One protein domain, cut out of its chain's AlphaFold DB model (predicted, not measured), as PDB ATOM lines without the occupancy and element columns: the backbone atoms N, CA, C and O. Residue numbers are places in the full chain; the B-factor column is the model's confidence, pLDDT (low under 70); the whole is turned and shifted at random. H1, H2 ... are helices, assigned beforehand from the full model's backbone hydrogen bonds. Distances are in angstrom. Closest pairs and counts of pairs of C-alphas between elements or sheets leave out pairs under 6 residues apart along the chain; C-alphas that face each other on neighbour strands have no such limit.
ATOM      1  N   ALA A   2     -25.674 -17.989 -38.394       55.75
ATOM      2  CA  ALA A   2     -24.598 -17.177 -37.795       55.75
ATOM      3  C   ALA A   2     -23.857 -16.237 -38.775       55.75
ATOM      4  O   ALA A   2     -23.603 -15.082 -38.445       55.75
ATOM      5  N   ALA A   3     -23.579 -16.685 -40.006       61.09
ATOM      6  CA  ALA A   3     -22.913 -15.857 -41.021       61.09
ATOM      7  C   ALA A   3     -23.757 -14.645 -41.470       61.09
ATOM      8  O   ALA A   3     -23.221 -13.564 -41.701       61.09
ATOM      9  N   ALA A   4     -25.084 -14.798 -41.528       63.84
ATOM     10  CA  ALA A   4     -26.002 -13.712 -41.872       63.84
ATOM     11  C   ALA A   4     -26.105 -12.671 -40.741       63.84
ATOM     12  O   ALA A   4     -26.162 -11.474 -41.011       63.84
ATOM     13  N   ALA A   5     -26.053 -13.111 -39.478       63.72
ATOM     14  CA  ALA A   5     -26.035 -12.221 -38.317       63.72
ATOM     15  C   ALA A   5     -24.730 -11.405 -38.224       63.72
ATOM     16  O   ALA A   5     -24.770 -10.212 -37.937       63.72
ATOM     17  N   ALA A   6     -23.581 -12.014 -38.540       62.75
ATOM     18  CA  ALA A   6     -22.298 -11.311 -38.604       62.75
ATOM     19  C   ALA A   6     -22.263 -10.265 -39.736       62.75
ATOM     20  O   ALA A   6     -21.823  -9.137 -39.525       62.75
ATOM     21  N   ALA A   7     -22.790 -10.602 -40.919       69.56
ATOM     22  CA  ALA A   7     -22.900  -9.664 -42.039       69.56
ATOM     23  C   ALA A   7     -23.845  -8.485 -41.731       69.56
ATOM     24  O   ALA A   7     -23.543  -7.340 -42.081       69.56
ATOM     25  N   ALA A   8     -24.951  -8.743 -41.025       70.25
ATOM     26  CA  ALA A   8     -25.879  -7.708 -40.575       70.25
ATOM     27  C   ALA A   8     -25.239  -6.777 -39.532       70.25
ATOM     28  O   ALA A   8     -25.380  -5.561 -39.637       70.25
ATOM     29  N   LEU A   9     -24.468  -7.320 -38.581       70.25
ATOM     30  CA  LEU A   9     -23.754  -6.530 -37.574       70.25
ATOM     31  C   LEU A   9     -22.667  -5.644 -38.199       70.25
ATOM     32  O   LEU A   9     -22.564  -4.467 -37.858       70.25
ATOM     33  N   ILE A  10     -21.893  -6.168 -39.153       73.75
ATOM     34  CA  ILE A  10     -20.870  -5.390 -39.875       73.75
ATOM     35  C   ILE A  10     -21.523  -4.257 -40.674       73.75
ATOM     36  O   ILE A  10     -21.045  -3.122 -40.645       73.75
ATOM     37  N   THR A  11     -22.639  -4.540 -41.349       77.00
ATOM     38  CA  THR A  11     -23.394  -3.536 -42.115       77.00
ATOM     39  C   THR A  11     -23.979  -2.454 -41.204       77.00
ATOM     40  O   THR A  11     -23.824  -1.270 -41.491       77.00
ATOM     41  N   ALA A  12     -24.568  -2.837 -40.068       69.81
ATOM     42  CA  ALA A  12     -25.103  -1.900 -39.081       69.81
ATOM     43  C   ALA A  12     -24.005  -1.030 -38.445       69.81
ATOM     44  O   ALA A  12     -24.182   0.175 -38.282       69.81
ATOM     45  N   THR A  13     -22.836  -1.613 -38.158       71.56
ATOM     46  CA  THR A  13     -21.689  -0.880 -37.601       71.56
ATOM     47  C   THR A  13     -21.174   0.162 -38.594       71.56
ATOM     48  O   THR A  13     -20.968   1.315 -38.219       71.56
ATOM     49  N   ARG A  14     -21.050  -0.204 -39.879       67.69
ATOM     50  CA  ARG A  14     -20.659   0.720 -40.960       67.69
ATOM     51  C   ARG A  14     -21.680   1.833 -41.176       67.69
ATOM     52  O   ARG A  14     -21.278   2.973 -41.367       67.69
ATOM     53  N   ALA A  15     -22.973   1.521 -41.105       68.75
ATOM     54  CA  ALA A  15     -24.034   2.518 -41.208       68.75
ATOM     55  C   ALA A  15     -23.994   3.515 -40.035       68.75
ATOM     56  O   ALA A  15     -24.079   4.717 -40.263       68.75
ATOM     57  N   SER A  16     -23.778   3.041 -38.801       72.69
ATOM     58  CA  SER A  16     -23.641   3.927 -37.634       72.69
ATOM     59  C   SER A  16     -22.379   4.793 -37.700       72.69
ATOM     60  O   SER A  16     -22.420   5.971 -37.352       72.69
ATOM     61  N   ALA A  17     -21.270   4.241 -38.207       69.50
ATOM     62  CA  ALA A  17     -20.033   4.982 -38.411       69.50
ATOM     63  C   ALA A  17     -20.203   6.053 -39.497       69.50
ATOM     64  O   ALA A  17     -19.752   7.177 -39.310       69.50
ATOM     65  N   ALA A  18     -20.905   5.734 -40.589       72.31
ATOM     66  CA  ALA A  18     -21.207   6.681 -41.658       72.31
ATOM     67  C   ALA A  18     -22.127   7.819 -41.185       72.31
ATOM     68  O   ALA A  18     -21.847   8.975 -41.481       72.31
ATOM     69  N   ASP A  19     -23.174   7.521 -40.408       74.31
ATOM     70  CA  ASP A  19     -24.070   8.541 -39.838       74.31
ATOM     71  C   ASP A  19     -23.338   9.416 -38.804       74.31
ATOM     72  O   ASP A  19     -23.455  10.639 -38.809       74.31
ATOM     73  N   THR A  20     -22.481   8.816 -37.972       76.12
ATOM     74  CA  THR A  20     -21.634   9.558 -37.020       76.12
ATOM     75  C   THR A  20     -20.633  10.461 -37.740       76.12
ATOM     76  O   THR A  20     -20.459  11.612 -37.349       76.12
ATOM     77  N   MET A  21     -20.002   9.977 -38.814       74.88
ATOM     78  CA  MET A  21     -19.090  10.780 -39.631       74.88
ATOM     79  C   MET A  21     -19.815  11.903 -40.368       74.88
ATOM     80  O   MET A  21     -19.290  13.006 -40.426       74.88
ATOM     81  N   LEU A  22     -21.020  11.658 -40.890       76.31
ATOM     82  CA  LEU A  22     -21.808  12.672 -41.590       76.31
ATOM     83  C   LEU A  22     -22.275  13.779 -40.636       76.31
ATOM     84  O   LEU A  22     -22.164  14.959 -40.959       76.31
ATOM     85  N   ARG A  23     -22.731  13.410 -39.433       74.62
ATOM     86  CA  ARG A  23     -23.082  14.372 -38.377       74.62
ATOM     87  C   ARG A  23     -21.856  15.121 -37.866       74.62
ATOM     88  O   ARG A  23     -21.920  16.332 -37.699       74.62
ATOM     89  N   GLY A  24     -20.737  14.425 -37.671       74.94
ATOM     90  CA  GLY A  24     -19.462  15.045 -37.312       74.94
ATOM     91  C   GLY A  24     -18.996  16.044 -38.370       74.94
ATOM     92  O   GLY A  24     -18.629  17.159 -38.027       74.94
ATOM     93  N   ALA A  25     -19.086  15.688 -39.654       73.31
ATOM     94  CA  ALA A  25     -18.728  16.563 -40.766       73.31
ATOM     95  C   ALA A  25     -19.638  17.796 -40.852       73.31
ATOM     96  O   ALA A  25     -19.132  18.897 -41.037       73.31
ATOM     97  N   ALA A  26     -20.950  17.635 -40.655       75.44
ATOM     98  CA  ALA A  26     -21.893  18.752 -40.638       75.44
ATOM     99  C   ALA A  26     -21.624  19.722 -39.474       75.44
ATOM    100  O   ALA A  26     -21.621  20.933 -39.676       75.44
ATOM    101  N   VAL A  27     -21.322  19.198 -38.278       74.38
ATOM    102  CA  VAL A  27     -20.929  20.013 -37.116       74.38
ATOM    103  C   VAL A  27     -19.606  20.733 -37.379       74.38
ATOM    104  O   VAL A  27     -19.490  21.921 -37.094       74.38
ATOM    105  N   VAL A  28     -18.619  20.048 -37.962       69.50
ATOM    106  CA  VAL A  28     -17.330  20.652 -38.330       69.50
ATOM    107  C   VAL A  28     -17.515  21.754 -39.373       69.50
ATOM    108  O   VAL A  28     -16.897  22.800 -39.240       69.50
ATOM    109  N   GLU A  29     -18.382  21.571 -40.372       74.31
ATOM    110  CA  GLU A  29     -18.661  22.577 -41.404       74.31
ATOM    111  C   GLU A  29     -19.426  23.799 -40.857       74.31
ATOM    112  O   GLU A  29     -19.209  24.929 -41.299       74.31
ATOM    113  N   GLU A  30     -20.311  23.600 -39.883       72.94
ATOM    114  CA  GLU A  30     -21.024  24.685 -39.203       72.94
ATOM    115  C   GLU A  30     -20.083  25.505 -38.299       72.94
ATOM    116  O   GLU A  30     -20.089  26.738 -38.357       72.94
ATOM    117  N   TYR A  31     -19.201  24.831 -37.553       66.75
ATOM    118  CA  TYR A  31     -18.143  25.467 -36.755       66.75
ATOM    119  C   TYR A  31     -17.090  26.167 -37.629       66.75
ATOM    120  O   TYR A  31     -16.658  27.276 -37.323       66.75
ATOM    121  N   ALA A  32     -16.729  25.570 -38.767       68.00
ATOM    122  CA  ALA A  32     -15.817  26.136 -39.761       68.00
ATOM    123  C   ALA A  32     -16.273  27.494 -40.306       68.00
ATOM    124  O   ALA A  32     -15.453  28.366 -40.589       68.00
ATOM    125  N   LYS A  33     -17.589  27.655 -40.491       74.50
ATOM    126  CA  LYS A  33     -18.204  28.890 -40.998       74.50
ATOM    127  C   LYS A  33     -18.235  30.000 -39.952       74.50
ATOM    128  O   LYS A  33     -18.308  31.167 -40.327       74.50
ATOM    129  N   THR A  34     -18.215  29.646 -38.669       76.62
ATOM    130  CA  THR A  34     -18.294  30.598 -37.553       76.62
ATOM    131  C   THR A  34     -16.923  31.013 -37.032       76.62
ATOM    132  O   THR A  34     -16.767  32.172 -36.658       76.62
ATOM    133  N   ASP A  35     -15.927  30.125 -37.070       73.69
ATOM    134  CA  ASP A  35     -14.545  30.460 -36.731       73.69
ATOM    135  C   ASP A  35     -13.541  29.606 -37.540       73.69
ATOM    136  O   ASP A  35     -13.237  28.465 -37.171       73.69
ATOM    137  N   PRO A  36     -12.989  30.132 -38.652       66.12
ATOM    138  CA  PRO A  36     -12.034  29.397 -39.480       66.12
ATOM    139  C   PRO A  36     -10.699  29.124 -38.760       66.12
ATOM    140  O   PRO A  36      -9.941  28.258 -39.205       66.12
ATOM    141  N   ALA A  37     -10.414  29.809 -37.642       65.81
ATOM    142  CA  ALA A  37      -9.226  29.562 -36.828       65.81
ATOM    143  C   ALA A  37      -9.323  28.246 -36.030       65.81
ATOM    144  O   ALA A  37      -8.304  27.644 -35.708       65.81
ATOM    145  N   LEU A  38     -10.534  27.736 -35.769       62.25
ATOM    146  CA  LEU A  38     -10.729  26.441 -35.098       62.25
ATOM    147  C   LEU A  38     -10.457  25.234 -36.011       62.25
ATOM    148  O   LEU A  38     -10.312  24.114 -35.523       62.25
ATOM    149  N   LEU A  39     -10.373  25.444 -37.328       64.31
ATOM    150  CA  LEU A  39      -9.995  24.406 -38.293       64.31
ATOM    151  C   LEU A  39      -8.493  24.345 -38.563       64.31
ATOM    152  O   LEU A  39      -8.012  23.411 -39.206       64.31
ATOM    153  N   THR A  40      -7.750  25.352 -38.112       66.31
ATOM    154  CA  THR A  40      -6.301  25.396 -38.261       66.31
ATOM    155  C   THR A  40      -5.680  24.703 -37.056       66.31
ATOM    156  O   THR A  40      -5.391  25.302 -36.026       66.31
ATOM    157  N   PHE A  41      -5.487  23.389 -37.182       63.91
ATOM    158  CA  PHE A  41      -4.624  22.651 -36.269       63.91
ATOM    159  C   PHE A  41      -3.177  23.074 -36.522       63.91
ATOM    160  O   PHE A  41      -2.500  22.509 -37.380       63.91
ATOM    161  N   GLU A  42      -2.689  24.064 -35.777       73.88
ATOM    162  CA  GLU A  42      -1.247  24.246 -35.660       73.88
ATOM    163  C   GLU A  42      -0.671  23.059 -34.873       73.88
ATOM    164  O   GLU A  42      -1.149  22.762 -33.769       73.88
ATOM    165  N   PRO A  43       0.328  22.331 -35.411       73.31
ATOM    166  CA  PRO A  43       0.987  21.270 -34.670       73.31
ATOM    167  C   PRO A  43       1.675  21.866 -33.439       73.31
ATOM    168  O   PRO A  43       2.790  22.370 -33.506       73.31
TER     169      PRO A  43
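Overview. This is residues 2 to 43 of the 133 residues of the protein "Hypothetical protein" of Haptolina brevifila (UniProt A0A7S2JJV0). What does the model look like? One long, nearly straight helix, H1, makes the length, and past its last residue, Thr 34, the backbone turns a corner into the short helix H2 and a short tail, residues 40 to 43, in the outline of an L with one long arm and one short one. What is it made of? The printed part has 42 residues with two named helices, H1 then H2, and no named strand; the class is all helix. How spread out is it? It is extended, with a radius of gyration of the C-alphas of 16.3 A, and its C-alphas span 49 by 22 by 5 A.

Arrangement. What lies near the first residues? Residues 2 to 27, which belong to H1, residues 2 to 34, stand free. Where does H1 meet H2, residues 36 to 39? They only just touch, with 3 pairs of C-alphas within 8 A, and only at the corner by their link. H1 touches H2 with residues 31 to 32 alone; the closest C-alphas are those of Ala 32 and Leu 39, 6.2 A apart. What do the backbones show? In H1 every O i to N i+4 pair is within hydrogen-bond range. H2 is too short for such a pair, but its 1 O i to N i+3 pair is within range.

Along the chain. Where does H1 run? It goes from C-alpha 2 at (-24.598, -17.177, -37.795) to C-alpha 34 at (-18.294, 30.598, -37.553), 48.2 A from first to last C-alpha. Where is H2? It begins at C-alpha 36 and ends at C-alpha 39, at (-9.995, 24.406, -38.293), 5.5 A from first to last C-alpha.

Size, cuts and confidence. How large is it? The two C-alphas farthest apart are those of Ala 2 and Ala 37, 49.2 A. Is it continuous? The printed part has no cut, and the link from H1 to H2 is tight, with 1 residue between them. Where is confidence low? The mean pLDDT of the printed part is 70.2, and 19 residues are under 70, among them residues 2 to 7 and 36 to 41.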